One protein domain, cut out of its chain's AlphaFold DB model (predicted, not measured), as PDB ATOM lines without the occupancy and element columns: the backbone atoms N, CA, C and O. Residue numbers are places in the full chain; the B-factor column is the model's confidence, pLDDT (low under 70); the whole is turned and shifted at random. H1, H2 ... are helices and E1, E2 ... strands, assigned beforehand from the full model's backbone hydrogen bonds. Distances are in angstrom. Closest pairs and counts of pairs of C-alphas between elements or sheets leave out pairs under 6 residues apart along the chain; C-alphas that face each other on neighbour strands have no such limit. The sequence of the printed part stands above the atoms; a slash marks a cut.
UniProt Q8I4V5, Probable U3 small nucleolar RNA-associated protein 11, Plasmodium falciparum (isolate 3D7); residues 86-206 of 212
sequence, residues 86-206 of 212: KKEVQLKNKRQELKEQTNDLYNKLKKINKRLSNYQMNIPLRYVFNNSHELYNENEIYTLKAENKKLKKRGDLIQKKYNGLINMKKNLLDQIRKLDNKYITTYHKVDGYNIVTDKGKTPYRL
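Overview. This is residues 86 to 206 of the 212 residues of the protein "Probable U3 small nucleolar RNA-associated protein 11" of Plasmodium falciparum (isolate 3D7) (UniProt Q8I4V5). A small strand hairpin, E1 and E2, sits at one end of a long, thin rod whose shaft is two long helices, H1 and H3, running side by side in opposite ways. The short helix H2 packs on H3 near the hairpin, and at the other end of the rod the residues after H3, with E3, fold back over the end part of H3. The printed part has 121 residues with three named helices and three named strands, in the order H1, H2, E1, E2, H3, E3; E1 and E2 form an antiparallel sheet of two strands, and the class is mostly helix. The whole is extended, with a radius of gyration of the C-alphas of 23.9 A and spans of 82 by 24 by 22 A.

Along the chain. Find C-alpha 133 at (94.901, 119.175, 116.832), where strand E1, residues 133 to 137, begins; strand E2, residues 140 to 144, follows it. From C-alpha 149 at (107.344, 115.573, 105.902), helix H3, residues 149 to 185, runs 53.7 A to C-alpha 185 at (104.057, 168.388, 96.750). Look earlier for helix H1, residues 87 to 117, 44.6 A long, which begins at C-alpha 87 at (105.310, 176.520, 84.285). Helix H2 is residues 126 to 129, 5.4 A long, and strand E3 is residues 194 to 196, 6.6 A long.

Arrangement. Begin at the hairpin of E1 and E2, antiparallel at 154 degrees between their directions. Here N 135 and O 142 are 2.8 A apart and N 137 and O 140 are 2.9 A apart, both within hydrogen-bond range. Next, H2 touches H3 with H3's residues 151 to 159 alone; their closest C-alphas are those of Val 128 and Gly 155, 4.9 A apart. Farther along, H1 and H3 touch at a shallow tilt of 18 degrees, opposite ways, and their closest C-alphas are those of Thr 102 and Ile 176, 5.7 A apart. In H1 and H3 every O i to N i+4 pair is within hydrogen-bond range; H2 is too short for such a pair. E3 pairs with no named strand, but its residues 195 to 196 make a short antiparallel pairing with residues 205 to 206. H1 is apart from E1, E2 and E3.

Size, cuts and confidence. The C-alphas farthest apart in the domain are those of Lys 86 and Asn 139, at 84.3 A. The printed part has no cut, and no link is long: those from H2 to E1, E1 to E2 and E2 to H3 are tight, while those from H1 to H2 and H3 to E3 are short. The mean pLDDT of the printed part is 89.7, and residue 189 alone is under 70.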
ATOM      1  N   LYS A  86     104.944 176.914  79.490       88.71
ATOM      2  CA  LYS A  86     104.637 177.710  80.685       88.71
ATOM      3  C   LYS A  86     104.623 176.799  81.915       88.71
ATOM      4  O   LYS A  86     104.081 175.692  81.867       88.71
ATOM      5  N   LYS A  87     105.170 177.282  83.032       86.80
ATOM      6  CA  LYS A  87     105.310 176.520  84.285       86.80
ATOM      7  C   LYS A  87     103.989 175.898  84.763       86.80
ATOM      8  O   LYS A  87     103.975 174.763  85.228       86.80
ATOM      9  N   GLU A  88     102.877 176.607  84.585       87.61
ATOM     10  CA  GLU A  88     101.522 176.123  84.892       87.61
ATOM     11  C   GLU A  88     101.143 174.876  84.082       87.61
ATOM     12  O   GLU A  88     100.615 173.906  84.627       87.61
ATOM     13  N   VAL A  89     101.460 174.867  82.783       89.59
ATOM     14  CA  VAL A  89     101.177 173.738  81.887       89.59
ATOM     15  C   VAL A  89     102.057 172.544  82.249       89.59
ATOM     16  O   VAL A  89     101.561 171.424  82.332       89.59
ATOM     17  N   GLN A  90     103.337 172.777  82.551       89.41
ATOM     18  CA  GLN A  90     104.243 171.722  83.017       89.41
ATOM     19  C   GLN A  90     103.734 171.066  84.308       89.41
ATOM     20  O   GLN A  90     103.714 169.842  84.423       89.41
ATOM     21  N   LEU A  91     103.277 171.872  85.273       90.09
ATOM     22  CA  LEU A  91     102.703 171.375  86.525       90.09
ATOM     23  C   LEU A  91     101.428 170.566  86.285       90.09
ATOM     24  O   LEU A  91     101.265 169.500  86.879       90.09
ATOM     25  N   LYS A  92     100.543 171.040  85.403       91.33
ATOM     26  CA  LYS A  92      99.324 170.322  85.022       91.33
ATOM     27  C   LYS A  92      99.642 168.961  84.398       91.33
ATOM     28  O   LYS A  92      99.074 167.962  84.834       91.33
ATOM     29  N   ASN A  93     100.579 168.912  83.452       92.63
ATOM     30  CA  ASN A  93     101.006 167.668  82.809       92.63
ATOM     31  C   ASN A  93     101.617 166.706  83.830       92.63
ATOM     32  O   ASN A  93     101.182 165.566  83.940       92.63
ATOM     33  N   LYS A  94     102.525 167.194  84.682       92.90
ATOM     34  CA  LYS A  94     103.124 166.398  85.760       92.90
ATOM     35  C   LYS A  94     102.075 165.826  86.718       92.90
ATOM     36  O   LYS A  94     102.185 164.680  87.141       92.90
ATOM     37  N   ARG A  95     101.051 166.607  87.081       94.11
ATOM     38  CA  ARG A  95      99.924 166.142  87.913       94.11
ATOM     39  C   ARG A  95      99.143 165.030  87.210       94.11
ATOM     40  O   ARG A  95      98.802 164.037  87.850       94.11
ATOM     41  N   GLN A  96      98.887 165.182  85.912       95.68
ATOM     42  CA  GLN A  96      98.208 164.171  85.107       95.68
ATOM     43  C   GLN A  96      99.027 162.876  85.010       95.68
ATOM     44  O   GLN A  96      98.500 161.816  85.336       95.68
ATOM     45  N   GLU A  97     100.314 162.963  84.676       96.18
ATOM     46  CA  GLU A  97     101.222 161.811  84.610       96.18
ATOM     47  C   GLU A  97     101.271 161.047  85.938       96.18
ATOM     48  O   GLU A  97     101.165 159.822  85.968       96.18
ATOM     49  N   LEU A  98     101.386 161.760  87.064       96.80
ATOM     50  CA  LEU A  98     101.386 161.137  88.389       96.80
ATOM     51  C   LEU A  98     100.063 160.426  88.682       96.80
ATOM     52  O   LEU A  98     100.078 159.330  89.235       96.80
ATOM     53  N   LYS A  99      98.932 161.021  88.291       95.74
ATOM     54  CA  LYS A  99      97.603 160.422  88.449       95.74
ATOM     55  C   LYS A  99      97.433 159.165  87.590       95.74
ATOM     56  O   LYS A  99      96.826 158.191  88.025       95.74
ATOM     57  N   GLU A 100      97.953 159.172  86.371       97.34
ATOM     58  CA  GLU A 100      97.940 157.999  85.492       97.34
ATOM     59  C   GLU A 100      98.793 156.870  86.086       97.34
ATOM     60  O   GLU A 100      98.308 155.748  86.255       97.34
ATOM     61  N   GLN A 101     100.010 157.187  86.540       97.55
ATOM     62  CA  GLN A 101     100.893 156.230  87.211       97.55
ATOM     63  C   GLN A 101     100.257 155.631  88.475       97.55
ATOM     64  O   GLN A 101     100.350 154.421  88.694       97.55
ATOM     65  N   THR A 102      99.591 156.435  89.313       96.77
ATOM     66  CA  THR A 102      98.908 155.913  90.508       96.77
ATOM     67  C   THR A 102      97.739 155.008  90.138       96.77
ATOM     68  O   THR A 102      97.613 153.924  90.714       96.77
ATOM     69  N   ASN A 103      96.927 155.379  89.145       97.21
ATOM     70  CA  ASN A 103      95.822 154.550  88.656       97.21
ATOM     71  C   ASN A 103      96.301 153.174  88.165       97.21
ATOM     72  O   ASN A 103      95.700 152.147  88.499       97.21
ATOM     73  N   ASP A 104      97.418 153.121  87.438       98.10
ATOM     74  CA  ASP A 104      98.022 151.862  86.996       98.10
ATOM     75  C   ASP A 104      98.454 150.974  88.167       98.10
ATOM     76  O   ASP A 104      98.256 149.751  88.147       98.10
ATOM     77  N   LEU A 105      99.010 151.571  89.223       97.93
ATOM     78  CA  LEU A 105      99.351 150.839  90.441       97.93
ATOM     79  C   LEU A 105      98.106 150.339  91.178       97.93
ATOM     80  O   LEU A 105      98.106 149.194  91.631       97.93
ATOM     81  N   TYR A 106      97.026 151.123  91.248       98.16
ATOM     82  CA  TYR A 106      95.748 150.672  91.812       98.16
ATOM     83  C   TYR A 106      95.153 149.501  91.017       98.16
ATOM     84  O   TYR A 106      94.660 148.534  91.606       98.16
ATOM     85  N   ASN A 107      95.277 149.510  89.688       98.00
ATOM     86  CA  ASN A 107      94.880 148.388  88.838       98.00
ATOM     87  C   ASN A 107      95.701 147.122  89.133       98.00
ATOM     88  O   ASN A 107      95.143 146.023  89.246       98.00
ATOM     89  N   LYS A 108      97.023 147.253  89.308       97.63
ATOM     90  CA  LYS A 108      97.890 146.143  89.744       97.63
ATOM     91  C   LYS A 108      97.500 145.653  91.141       97.63
ATOM     92  O   LYS A 108      97.344 144.448  91.342       97.63
ATOM     93  N   LEU A 109      97.257 146.566  92.080       98.04
ATOM     94  CA  LEU A 109      96.837 146.266  93.448       98.04
ATOM     95  C   LEU A 109      95.511 145.494  93.474       98.04
ATOM     96  O   LEU A 109      95.399 144.491  94.178       98.04
ATOM     97  N   LYS A 110      94.537 145.887  92.646       98.11
ATOM     98  CA  LYS A 110      93.261 145.178  92.473       98.11
ATOM     99  C   LYS A 110      93.472 143.726  92.035       98.11
ATOM    100  O   LYS A 110      92.860 142.822  92.604       98.11
ATOM    101  N   LYS A 111      94.371 143.479  91.072       97.68
ATOM    102  CA  LYS A 111      94.720 142.117  90.621       97.68
ATOM    103  C   LYS A 111      95.350 141.287  91.747       97.68
ATOM    104  O   LYS A 111      94.998 140.119  91.900       97.68
ATOM    105  N   ILE A 112      96.240 141.876  92.549       97.54
ATOM    106  CA  ILE A 112      96.858 141.187  93.694       97.54
ATOM    107  C   ILE A 112      95.829 140.883  94.784       97.54
ATOM    108  O   ILE A 112      95.798 139.762  95.283       97.54
ATOM    109  N   ASN A 113      94.947 141.828  95.109       97.67
ATOM    110  CA  ASN A 113      93.877 141.607  96.081       97.67
ATOM    111  C   ASN A 113      92.944 140.471  95.648       97.67
ATOM    112  O   ASN A 113      92.632 139.615  96.466       97.67
ATOM    113  N   LYS A 114      92.582 140.399  94.359       97.66
ATOM    114  CA  LYS A 114      91.805 139.275  93.815       97.66
ATOM    115  C   LYS A 114      92.550 137.939  93.932       97.66
ATOM    116  O   LYS A 114      91.952 136.911  94.225       97.66
ATOM    117  N   ARG A 115      93.867 137.928  93.701       96.14
ATOM    118  CA  ARG A 115      94.684 136.718  93.899       96.14
ATOM    119  C   ARG A 115      94.742 136.295  95.363       96.14
ATOM    120  O   ARG A 115      94.706 135.103  95.616       96.14
ATOM    121  N   LEU A 116      94.833 137.249  96.290       95.46
ATOM    122  CA  LEU A 116      94.823 136.992  97.730       95.46
ATOM    123  C   LEU A 116      93.465 136.465  98.204       95.46
ATOM    124  O   LEU A 116      93.444 135.496  98.950       95.46
ATOM    125  N   SER A 117      92.349 137.048  97.749       95.18
ATOM    126  CA  SER A 117      91.002 136.581  98.119       95.18
ATOM    127  C   SER A 117      90.723 135.168  97.616       95.18
ATOM    128  O   SER A 117      90.113 134.369  98.313       95.18
ATOM    129  N   ASN A 118      91.199 134.850  96.412       94.37
ATOM    130  CA  ASN A 118      91.002 133.541  95.795       94.37
ATOM    131  C   ASN A 118      92.063 132.518  96.233       94.37
ATOM    132  O   ASN A 118      92.090 131.403  95.715       94.37
ATOM    133  N   TYR A 119      92.983 132.896  97.122       92.52
ATOM    134  CA  TYR A 119      94.061 132.021  97.552       92.52
ATOM    135  C   TYR A 119      93.533 130.997  98.557       92.52
ATOM    136  O   TYR A 119      93.257 131.334  99.705       92.52
ATOM    137  N   GLN A 120      93.406 129.743  98.129       86.81
ATOM    138  CA  GLN A 120      92.955 128.641  98.978       86.81
ATOM    139  C   GLN A 120      94.119 127.726  99.370       86.81
ATOM    140  O   GLN A 120      94.984 127.395  98.553       86.81
ATOM    141  N   MET A 121      94.119 127.309 100.636       83.61
ATOM    142  CA  MET A 121      95.089 126.372 101.197       83.61
ATOM    143  C   MET A 121      94.525 124.951 101.127       83.61
ATOM    144  O   MET A 121      93.783 124.532 102.008       83.61
ATOM    145  N   ASN A 122      94.900 124.173 100.110       86.45
ATOM    146  CA  ASN A 122      94.451 122.775  99.977       86.45
ATOM    147  C   ASN A 122      95.321 121.816 100.812       86.45
ATOM    148  O   ASN A 122      95.847 120.830 100.290       86.45
ATOM    149  N   ILE A 123      95.568 122.168 102.077       87.24
ATOM    150  CA  ILE A 123      96.368 121.408 103.047       87.24
ATOM    151  C   ILE A 123      95.778 121.645 104.444       87.24
ATOM    152  O   ILE A 123      95.422 122.785 104.748       87.24
ATOM    153  N   PRO A 124      95.718 120.623 105.319       86.97
ATOM    154  CA  PRO A 124      95.322 120.814 106.711       86.97
ATOM    155  C   PRO A 124      96.189 121.865 107.416       86.97
ATOM    156  O   PRO A 124      97.420 121.804 107.348       86.97
ATOM    157  N   LEU A 125      95.551 122.785 108.141       85.18
ATOM    158  CA  LEU A 125      96.213 123.937 108.767       85.18
ATOM    159  C   LEU A 125      97.352 123.547 109.727       85.18
ATOM    160  O   LEU A 125      98.333 124.286 109.819       85.18
ATOM    161  N   ARG A 126      97.299 122.360 110.355       86.80
ATOM    162  CA  ARG A 126      98.400 121.825 111.181       86.80
ATOM    163  C   ARG A 126      99.761 121.815 110.491       86.80
ATOM    164  O   ARG A 126     100.769 122.071 111.137       86.80
ATOM    165  N   TYR A 127      99.805 121.554 109.184       87.95
ATOM    166  CA  TYR A 127     101.068 121.507 108.438       87.95
ATOM    167  C   TYR A 127     101.601 122.890 108.059       87.95
ATOM    168  O   TYR A 127     102.741 122.989 107.621       87.95
ATOM    169  N   VAL A 128     100.783 123.936 108.188       84.75
ATOM    170  CA  VAL A 128     101.175 125.322 107.911       84.75
ATOM    171  C   VAL A 128     101.611 126.017 109.199       84.75
ATOM    172  O   VAL A 128     102.635 126.690 109.214       84.75
ATOM    173  N   PHE A 129     100.860 125.826 110.288       83.64
ATOM    174  CA  PHE A 129     101.125 126.483 111.572       83.64
ATOM    175  C   PHE A 129     101.954 125.639 112.553       83.64
ATOM    176  O   PHE A 129     102.300 126.136 113.614       83.64
ATOM    177  N   ASN A 130     102.306 124.393 112.205       78.92
ATOM    178  CA  ASN A 130     102.983 123.431 113.090       78.92
ATOM    179  C   ASN A 130     102.236 123.170 114.416       78.92
ATOM    180  O   ASN A 130     102.859 122.859 115.428       78.92
ATOM    181  N   ASN A 131     100.905 123.254 114.401       83.59
ATOM    182  CA  ASN A 131     100.061 122.992 115.569       83.59
ATOM    183  C   ASN A 131      99.638 121.517 115.625       83.59
ATOM    184  O   ASN A 131      99.458 120.881 114.583       83.59
ATOM    185  N   SER A 132      99.426 120.978 116.824       83.85
ATOM    186  CA  SER A 132      98.688 119.726 117.031       83.85
ATOM    187  C   SER A 132      97.191 120.010 117.155       83.85
ATOM    188  O   SER A 132      96.800 121.031 117.717       83.85
ATOM    189  N   HIS A 133      96.351 119.121 116.623       80.25
ATOM    190  CA  HIS A 133      94.901 119.175 116.832       80.25
ATOM    191  C   HIS A 133      94.461 117.988 117.678       80.25
ATOM    192  O   HIS A 133      94.842 116.861 117.375       80.25
ATOM    193  N   GLU A 134      93.652 118.245 118.697       84.07
ATOM    194  CA  GLU A 134      92.957 117.212 119.461       84.07
ATOM    195  C   GLU A 134      91.596 116.955 118.812       84.07
ATOM    196  O   GLU A 134      90.840 117.888 118.538       84.07
ATOM    197  N   LEU A 135      91.320 115.694 118.496       83.64
ATOM    198  CA  LEU A 135      90.029 115.231 118.014       83.64
ATOM    199  C   LEU A 135      89.381 114.403 119.117       83.64
ATOM    200  O   LEU A 135      89.992 113.461 119.616       83.64
ATOM    201  N   TYR A 136      88.148 114.751 119.463       88.28
ATOM    202  CA  TYR A 136      87.341 114.024 120.434       88.28
ATOM    203  C   TYR A 136      86.423 113.069 119.680       88.28
ATOM    204  O   TYR A 136      85.619 113.515 118.859       88.28
ATOM    205  N   ASN A 137      86.552 111.771 119.940       90.09
ATOM    206  CA  ASN A 137      85.643 110.759 119.426       90.09
ATOM    207  C   ASN A 137      85.022 110.001 120.597       90.09
ATOM    208  O   ASN A 137      85.686 109.142 121.162       90.09
ATOM    209  N   GLU A 138      83.783 110.354 120.950       86.97
ATOM    210  CA  GLU A 138      82.958 109.794 122.037       86.97
ATOM    211  C   GLU A 138      83.663 109.695 123.404       86.97
ATOM    212  O   GLU A 138      83.372 110.500 124.283       86.97
ATOM    213  N   ASN A 139      84.621 108.779 123.570       85.00
ATOM    214  CA  ASN A 139      85.389 108.552 124.798       85.00
ATOM    215  C   ASN A 139      86.921 108.642 124.616       85.00
ATOM    216  O   ASN A 139      87.666 108.467 125.578       85.00
ATOM    217  N   GLU A 140      87.413 108.909 123.404       84.33
ATOM    218  CA  GLU A 140      88.838 108.869 123.066       84.33
ATOM    219  C   GLU A 140      89.332 110.216 122.518       84.33
ATOM    220  O   GLU A 140      88.694 110.844 121.668       84.33
ATOM    221  N   ILE A 141      90.500 110.659 122.999       86.60
ATOM    222  CA  ILE A 141      91.171 111.882 122.543       86.60
ATOM    223  C   ILE A 141      92.332 111.495 121.628       86.60
ATOM    224  O   ILE A 141      93.313 110.889 122.058       86.60
ATOM    225  N   TYR A 142      92.255 111.907 120.368       85.75
ATOM    226  CA  TYR A 142      93.296 111.681 119.372       85.75
ATOM    227  C   TYR A 142      94.084 112.966 119.115       85.75
ATOM    228  O   TYR A 142      93.520 113.970 118.686       85.75
ATOM    229  N   THR A 143      95.407 112.942 119.298       86.14
ATOM    230  CA  THR A 143      96.279 114.084 118.968       86.14
ATOM    231  C   THR A 143      96.877 113.933 117.568       86.14
ATOM    232  O   THR A 143      97.818 113.178 117.330       86.14
ATOM    233  N   LEU A 144      96.361 114.689 116.601       82.15
ATOM    234  CA  LEU A 144      96.911 114.740 115.250       82.15
ATOM    235  C   LEU A 144      98.110 115.685 115.184       82.15
ATOM    236  O   LEU A 144      97.963 116.911 115.128       82.15
ATOM    237  N   LYS A 145      99.308 115.107 115.106       84.30
ATOM    238  CA  LYS A 145     100.563 115.838 114.898       84.30
ATOM    239  C   LYS A 145     100.884 116.018 113.406       84.30
ATOM    240  O   LYS A 145     100.380 115.318 112.523       84.30
ATOM    241  N   ALA A 146     101.723 117.006 113.098       84.15
ATOM    242  CA  ALA A 146     102.158 117.337 111.737       84.15
ATOM    243  C   ALA A 146     103.402 116.529 111.308       84.15
ATOM    244  O   ALA A 146     104.429 117.089 110.928       84.15
ATOM    245  N   GLU A 147     103.327 115.201 111.372       85.83
ATOM    246  CA  GLU A 147     104.502 114.325 111.211       85.83
ATOM    247  C   GLU A 147     104.900 114.097 109.744       85.83
ATOM    248  O   GLU A 147     106.072 113.896 109.415       85.83
ATOM    249  N   ASN A 148     103.937 114.179 108.819       90.20
ATOM    250  CA  ASN A 148     104.188 113.916 107.407       90.20
ATOM    251  C   ASN A 148     105.061 115.010 106.752       90.20
ATOM    252  O   ASN A 148     104.584 116.089 106.377       90.20
ATOM    253  N   LYS A 149     106.341 114.686 106.522       90.63
ATOM    254  CA  LYS A 149     107.344 115.573 105.902       90.63
ATOM    255  C   LYS A 149     106.927 116.107 104.523       90.63
ATOM    256  O   LYS A 149     107.230 117.256 104.205       90.63
ATOM    257  N   LYS A 150     106.242 115.308 103.691       91.53
ATOM    258  CA  LYS A 150     105.811 115.719 102.338       91.53
ATOM    259  C   LYS A 150     104.755 116.821 102.412       91.53
ATOM    260  O   LYS A 150     104.840 117.803 101.673       91.53
ATOM    261  N   LEU A 151     103.791 116.677 103.322       90.31
ATOM    262  CA  LEU A 151     102.747 117.678 103.548       90.31
ATOM    263  C   LEU A 151     103.311 118.952 104.177       90.31
ATOM    264  O   LEU A 151     102.945 120.034 103.728       90.31
ATOM    265  N   LYS A 152     104.261 118.833 105.113       89.49
ATOM    266  CA  LYS A 152     104.976 119.984 105.685       89.49
ATOM    267  C   LYS A 152     105.691 120.812 104.611       89.49
ATOM    268  O   LYS A 152     105.406 121.994 104.465       89.49
ATOM    269  N   LYS A 153     106.505 120.171 103.757       91.03
ATOM    270  CA  LYS A 153     107.174 120.846 102.622       91.03
ATOM    271  C   LYS A 153     106.181 121.559 101.697       91.03
ATOM    272  O   LYS A 153     106.452 122.655 101.210       91.03
ATOM    273  N   ARG A 154     105.029 120.933 101.431       91.38
ATOM    274  CA  ARG A 154     103.968 121.525 100.606       91.38
ATOM    275  C   ARG A 154     103.314 122.722 101.312       91.38
ATOM    276  O   ARG A 154     103.065 123.727 100.653       91.38
ATOM    277  N   GLY A 155     103.085 122.636 102.624       90.33
ATOM    278  CA  GLY A 155     102.618 123.737 103.474       90.33
ATOM    279  C   GLY A 155     103.561 124.934 103.420       90.33
ATOM    280  O   GLY A 155     103.128 126.034 103.080       90.33
ATOM    281  N   ASP A 156     104.858 124.696 103.614       91.03
ATOM    282  CA  ASP A 156     105.898 125.726 103.534       91.03
ATOM    283  C   ASP A 156     105.912 126.424 102.167       91.03
ATOM    284  O   ASP A 156     106.005 127.651 102.078       91.03
ATOM    285  N   LEU A 157     105.804 125.656 101.077       91.93
ATOM    286  CA  LEU A 157     105.771 126.197  99.717       91.93
ATOM    287  C   LEU A 157     104.563 127.118  99.498       91.93
ATOM    288  O   LEU A 157     104.690 128.204  98.926       91.93
ATOM    289  N   ILE A 158     103.393 126.687  99.961       91.95
ATOM    290  CA  ILE A 158     102.159 127.459  99.867       91.95
ATOM    291  C   ILE A 158     102.256 128.732 100.725       91.95
ATOM    292  O   ILE A 158     101.985 129.828 100.226       91.95
ATOM    293  N   GLN A 159     102.735 128.627 101.967       91.22
ATOM    294  CA  GLN A 159     102.930 129.776 102.852       91.22
ATOM    295  C   GLN A 159     103.890 130.802 102.237       91.22
ATOM    296  O   GLN A 159     103.595 131.998 102.223       91.22
ATOM    297  N   LYS A 160     105.012 130.352 101.658       92.31
ATOM    298  CA  LYS A 160     105.961 131.222 100.940       92.31
ATOM    299  C   LYS A 160     105.287 131.971  99.794       92.31
ATOM    300  O   LYS A 160     105.485 133.177  99.646       92.31
ATOM    301  N   LYS A 161     104.461 131.284  99.003       93.36
ATOM    302  CA  LYS A 161     103.727 131.894  97.886       93.36
ATOM    303  C   LYS A 161     102.704 132.930  98.376       93.36
ATOM    304  O   LYS A 161     102.618 134.004  97.782       93.36
ATOM    305  N   TYR A 162     101.980 132.652  99.459       94.29
ATOM    306  CA  TYR A 162     101.056 133.610 100.078       94.29
ATOM    307  C   TYR A 162     101.786 134.844 100.636       94.29
ATOM    308  O   TYR A 162     101.427 135.979 100.318       94.29
ATOM    309  N   ASN A 163     102.879 134.636 101.375       94.79
ATOM    310  CA  ASN A 163     103.733 135.713 101.881       94.79
ATOM    311  C   ASN A 163     104.300 136.571 100.740       94.79
ATOM    312  O   ASN A 163     104.337 137.796 100.846       94.79
ATOM    313  N   GLY A 164     104.673 135.949  99.617       96.57
ATOM    314  CA  GLY A 164     105.077 136.655  98.404       96.57
ATOM    315  C   GLY A 164     103.999 137.619  97.898       96.57
ATOM    316  O   GLY A 164     104.297 138.780  97.622       96.57
ATOM    317  N   LEU A 165     102.734 137.186  97.846       96.57
ATOM    318  CA  LEU A 165     101.609 138.048  97.453       96.57
ATOM    319  C   LEU A 165     101.388 139.206  98.434       96.57
ATOM    320  O   LEU A 165     101.161 140.339  98.002       96.57
ATOM    321  N   ILE A 166     101.490 138.950  99.742       97.12
ATOM    322  CA  ILE A 166     101.409 139.997 100.771       97.12
ATOM    323  C   ILE A 166     102.525 141.027 100.587       97.12
ATOM    324  O   ILE A 166     102.267 142.230 100.633       97.12
ATOM    325  N   ASN A 167     103.755 140.576 100.355       97.61
ATOM    326  CA  ASN A 167     104.897 141.466 100.172       97.61
ATOM    327  C   ASN A 167     104.747 142.311  98.904       97.61
ATOM    328  O   ASN A 167     104.954 143.521  98.950       97.61
ATOM    329  N   MET A 168     104.284 141.722  97.797       97.38
ATOM    330  CA  MET A 168     103.966 142.485  96.585       97.38
ATOM    331  C   MET A 168     102.884 143.543  96.842       97.38
ATOM    332  O   MET A 168     103.029 144.682  96.400       97.38
ATOM    333  N   LYS A 169     101.824 143.202  97.590       97.45
ATOM    334  CA  LYS A 169     100.779 144.159  97.988       97.45
ATOM    335  C   LYS A 169     101.359 145.323  98.797       97.45
ATOM    336  O   LYS A 169     101.050 146.474  98.498       97.45
ATOM    337  N   LYS A 170     102.203 145.030  99.793       96.60
ATOM    338  CA  LYS A 170     102.879 146.048 100.616       96.60
ATOM    339  C   LYS A 170     103.740 146.977  99.757       96.60
ATOM    340  O   LYS A 170     103.621 148.191  99.882       96.60
ATOM    341  N   ASN A 171     104.528 146.418  98.840       96.88
ATOM    342  CA  ASN A 171     105.389 147.191  97.944       96.88
ATOM    343  C   ASN A 171     104.588 148.123  97.028       96.88
ATOM    344  O   ASN A 171     104.949 149.289  96.886       96.88
ATOM    345  N   LEU A 172     103.483 147.644  96.443       97.17
ATOM    346  CA  LEU A 172     102.602 148.485  95.626       97.17
ATOM    347  C   LEU A 172     102.007 149.638  96.436       97.17
ATOM    348  O   LEU A 172     101.997 150.768  95.961       97.17
ATOM    349  N   LEU A 173     101.538 149.375  97.658       96.00
ATOM    350  CA  LEU A 173     100.983 150.419  98.518       96.00
ATOM    351  C   LEU A 173     102.040 151.473  98.883       96.00
ATOM    352  O   LEU A 173     101.758 152.669  98.854       96.00
ATOM    353  N   ASP A 174     103.272 151.040  99.163       95.03
ATOM    354  CA  ASP A 174     104.390 151.953  99.407       95.03
ATOM    355  C   ASP A 174     104.748 152.781  98.155       95.03
ATOM    356  O   ASP A 174     105.084 153.958  98.284       95.03
ATOM    357  N   GLN A 175     104.643 152.219  96.945       96.34
ATOM    358  CA  GLN A 175     104.830 152.966  95.692       96.34
ATOM    359  C   GLN A 175     103.723 153.999  95.459       96.34
ATOM    360  O   GLN A 175     104.030 155.153  95.163       96.34
ATOM    361  N   ILE A 176     102.458 153.605  95.637       96.38
ATOM    362  CA  ILE A 176     101.293 154.495  95.520       96.38
ATOM    363  C   ILE A 176     101.461 155.688  96.459       96.38
ATOM    364  O   ILE A 176     101.426 156.828  96.012       96.38
ATOM    365  N   ARG A 177     101.785 155.432  97.731       93.35
ATOM    366  CA  ARG A 177     102.021 156.486  98.723       93.35
ATOM    367  C   ARG A 177     103.108 157.474  98.295       93.35
ATOM    368  O   ARG A 177     102.948 158.678  98.473       93.35
ATOM    369  N   LYS A 178     104.228 156.992  97.744       93.79
ATOM    370  CA  LYS A 178     105.309 157.868  97.256       93.79
ATOM    371  C   LYS A 178     104.831 158.764  96.111       93.79
ATOM    372  O   LYS A 178     105.190 159.940  96.080       93.79
ATOM    373  N   LEU A 179     104.033 158.223  95.191       95.27
ATOM    374  CA  LEU A 179     103.461 158.989  94.085       95.27
ATOM    375  C   LEU A 179     102.412 159.996  94.560       95.27
ATOM    376  O   LEU A 179     102.464 161.142  94.127       95.27
ATOM    377  N   ASP A 180     101.532 159.613  95.485       93.05
ATOM    378  CA  ASP A 180     100.537 160.511  96.076       93.05
ATOM    379  C   ASP A 180     101.218 161.676  96.808       93.05
ATOM    380  O   ASP A 180     100.874 162.838  96.597       93.05
ATOM    381  N   ASN A 181     102.273 161.399  97.579       91.93
ATOM    382  CA  ASN A 181     103.074 162.442  98.216       91.93
ATOM    383  C   ASN A 181     103.729 163.362  97.175       91.93
ATOM    384  O   ASN A 181     103.661 164.586  97.304       91.93
ATOM    385  N   LYS A 182     104.312 162.798  96.106       92.49
ATOM    386  CA  LYS A 182     104.883 163.575  94.994       92.49
ATOM    387  C   LYS A 182     103.818 164.442  94.316       92.49
ATOM    388  O   LYS A 182     104.095 165.603  94.028       92.49
ATOM    389  N   TYR A 183     102.607 163.929  94.113       93.12
ATOM    390  CA  TYR A 183     101.474 164.678  93.566       93.12
ATOM    391  C   TYR A 183     101.097 165.852  94.475       93.12
ATOM    392  O   TYR A 183     101.035 166.992  94.017       93.12
ATOM    393  N   ILE A 184     100.955 165.603  95.774       90.40
ATOM    394  CA  ILE A 184     100.633 166.616  96.785       90.40
ATOM    395  C   ILE A 184     101.691 167.722  96.830       90.40
ATOM    396  O   ILE A 184     101.345 168.901  96.815       90.40
ATOM    397  N   THR A 185     102.982 167.378  96.767       88.28
ATOM    398  CA  THR A 185     104.057 168.388  96.750       88.28
ATOM    399  C   THR A 185     103.981 169.359  95.568       88.28
ATOM    400  O   THR A 185     104.471 170.482  95.677       88.28
ATOM    401  N   THR A 186     103.309 168.996  94.466       88.78
ATOM    402  CA  THR A 186     103.103 169.915  93.331       88.78
ATOM    403  C   THR A 186     102.188 171.102  93.657       88.78
ATOM    404  O   THR A 186     102.100 172.033  92.859       88.78
ATOM    405  N   TYR A 187     101.511 171.096  94.809       86.50
ATOM    406  CA  TYR A 187     100.633 172.176  95.267       86.50
ATOM    407  C   TYR A 187     101.305 173.144  96.250       86.50
ATOM    408  O   TYR A 187     100.779 174.233  96.459       86.50
ATOM    409  N   HIS A 188     102.481 172.805  96.798       76.43
ATOM    410  CA  HIS A 188     103.096 173.467  97.964       76.43
ATOM    411  C   HIS A 188     103.326 174.986  97.832       76.43
ATOM    412  O   HIS A 188     103.564 175.657  98.828       76.43
ATOM    413  N   LYS A 189     103.317 175.537  96.613       69.09
ATOM    414  CA  LYS A 189     103.632 176.954  96.348       69.09
ATOM    415  C   LYS A 189     102.771 177.607  95.269       69.09
ATOM    416  O   LYS A 189     102.960 178.780  94.981       69.09
ATOM    417  N   VAL A 190     101.908 176.837  94.613       73.40
ATOM    418  CA  VAL A 190     101.195 177.305  93.413       73.40
ATOM    419  C   VAL A 190      99.872 177.940  93.813       73.40
ATOM    420  O   VAL A 190      99.561 179.037  93.378       73.40
ATOM    421  N   ASP A 191      99.145 177.276  94.709       72.60
ATOM    422  CA  ASP A 191      97.758 177.616  95.023       72.60
ATOM    423  C   ASP A 191      97.593 178.060  96.500       72.60
ATOM    424  O   ASP A 191      96.489 178.100  97.033       72.60
ATOM    425  N   GLY A 192      98.701 178.336  97.201       76.24
ATOM    426  CA  GLY A 192      98.703 178.750  98.614       76.24
ATOM    427  C   GLY A 192      98.416 177.637  99.634       76.24
ATOM    428  O   GLY A 192      98.250 177.931 100.816       76.24
ATOM    429  N   TYR A 193      98.355 176.367  99.215       82.76
ATOM    430  CA  TYR A 193      98.126 175.237 100.124       82.76
ATOM    431  C   TYR A 193      99.320 174.969 101.043       82.76
ATOM    432  O   TYR A 193     100.466 174.850 100.597       82.76
ATOM    433  N   ASN A 194      99.016 174.730 102.317       83.68
ATOM    434  CA  ASN A 194      99.981 174.209 103.276       83.68
ATOM    435  C   ASN A 194      99.996 172.680 103.222       83.68
ATOM    436  O   ASN A 194      98.943 172.033 103.206       83.68
ATOM    437  N   ILE A 195     101.197 172.104 103.203       85.07
ATOM    438  CA  ILE A 195     101.405 170.655 103.211       85.07
ATOM    439  C   ILE A 195     101.915 170.254 104.583       85.07
ATOM    440  O   ILE A 195     102.965 170.727 105.013       85.07
ATOM    441  N   VAL A 196     101.196 169.354 105.247       83.57
ATOM    442  CA  VAL A 196     101.669 168.744 106.492       83.57
ATOM    443  C   VAL A 196     102.310 167.406 106.155       83.57
ATOM    444  O   VAL A 196     101.668 166.508 105.598       83.57
ATOM    445  N   THR A 197     103.599 167.294 106.464       81.72
ATOM    446  CA  THR A 197     104.351 166.050 106.346       81.72
ATOM    447  C   THR A 197     104.361 165.349 107.696       81.72
ATOM    448  O   THR A 197     105.126 165.709 108.590       81.72
ATOM    449  N   ASP A 198     103.517 164.339 107.846       76.69
ATOM    450  CA  ASP A 198     103.539 163.485 109.028       76.69
ATOM    451  C   ASP A 198     104.755 162.536 108.984       76.69
ATOM    452  O   ASP A 198     105.213 162.120 107.912       76.69
ATOM    453  N   LYS A 199     105.297 162.174 110.154       76.93
ATOM    454  CA  LYS A 199     106.402 161.207 110.245       76.93
ATOM    455  C   LYS A 199     105.910 159.794 109.900       76.93
ATOM    456  O   LYS A 199     104.860 159.355 110.359       76.93
ATOM    457  N   GLY A 200     106.723 159.042 109.156       75.95
ATOM    458  CA  GLY A 200     106.522 157.608 108.924       75.95
ATOM    459  C   GLY A 200     105.820 157.256 107.607       75.95
ATOM    460  O   GLY A 200     106.223 157.693 106.526       75.95
ATOM    461  N   LYS A 201     104.829 156.353 107.680       76.43
ATOM    462  CA  LYS A 201     104.122 155.794 106.510       76.43
ATOM    463  C   LYS A 201     102.790 156.476 106.186       76.43
ATOM    464  O   LYS A 201     101.999 155.945 105.412       76.43
ATOM    465  N   THR A 202     102.547 157.649 106.746       83.05
ATOM    466  CA  THR A 202     101.342 158.440 106.506       83.05
ATOM    467  C   THR A 202     101.453 159.239 105.198       83.05
ATOM    468  O   THR A 202     102.543 159.699 104.838       83.05
ATOM    469  N   PRO A 203     100.361 159.350 104.419       85.20
ATOM    470  CA  PRO A 203     100.324 160.214 103.247       85.20
ATOM    471  C   PRO A 203     100.300 161.684 103.675       85.20
ATOM    472  O   PRO A 203      99.750 162.023 104.724       85.20
ATOM    473  N   TYR A 204     100.881 162.558 102.857       90.06
ATOM    474  CA  TYR A 204     100.826 163.998 103.094       90.06
ATOM    475  C   TYR A 204      99.387 164.504 103.007       90.06
ATOM    476  O   TYR A 204      98.550 163.932 102.309       90.06
ATOM    477  N   ARG A 205      99.094 165.583 103.731       85.29
ATOM    478  CA  ARG A 205      97.769 166.211 103.741       85.29
ATOM    479  C   ARG A 205      97.865 167.631 103.212       85.29
ATOM    480  O   ARG A 205      98.801 168.357 103.544       85.29
ATOM    481  N   LEU A 206      96.891 168.002 102.387       84.27
ATOM    482  CA  LEU A 206      96.736 169.343 101.830       84.27
ATOM    483  C   LEU A 206      95.702 170.114 102.645       84.27
ATOM    484  O   LEU A 206      94.578 169.640 102.804       84.27
TER     485      LEU A 206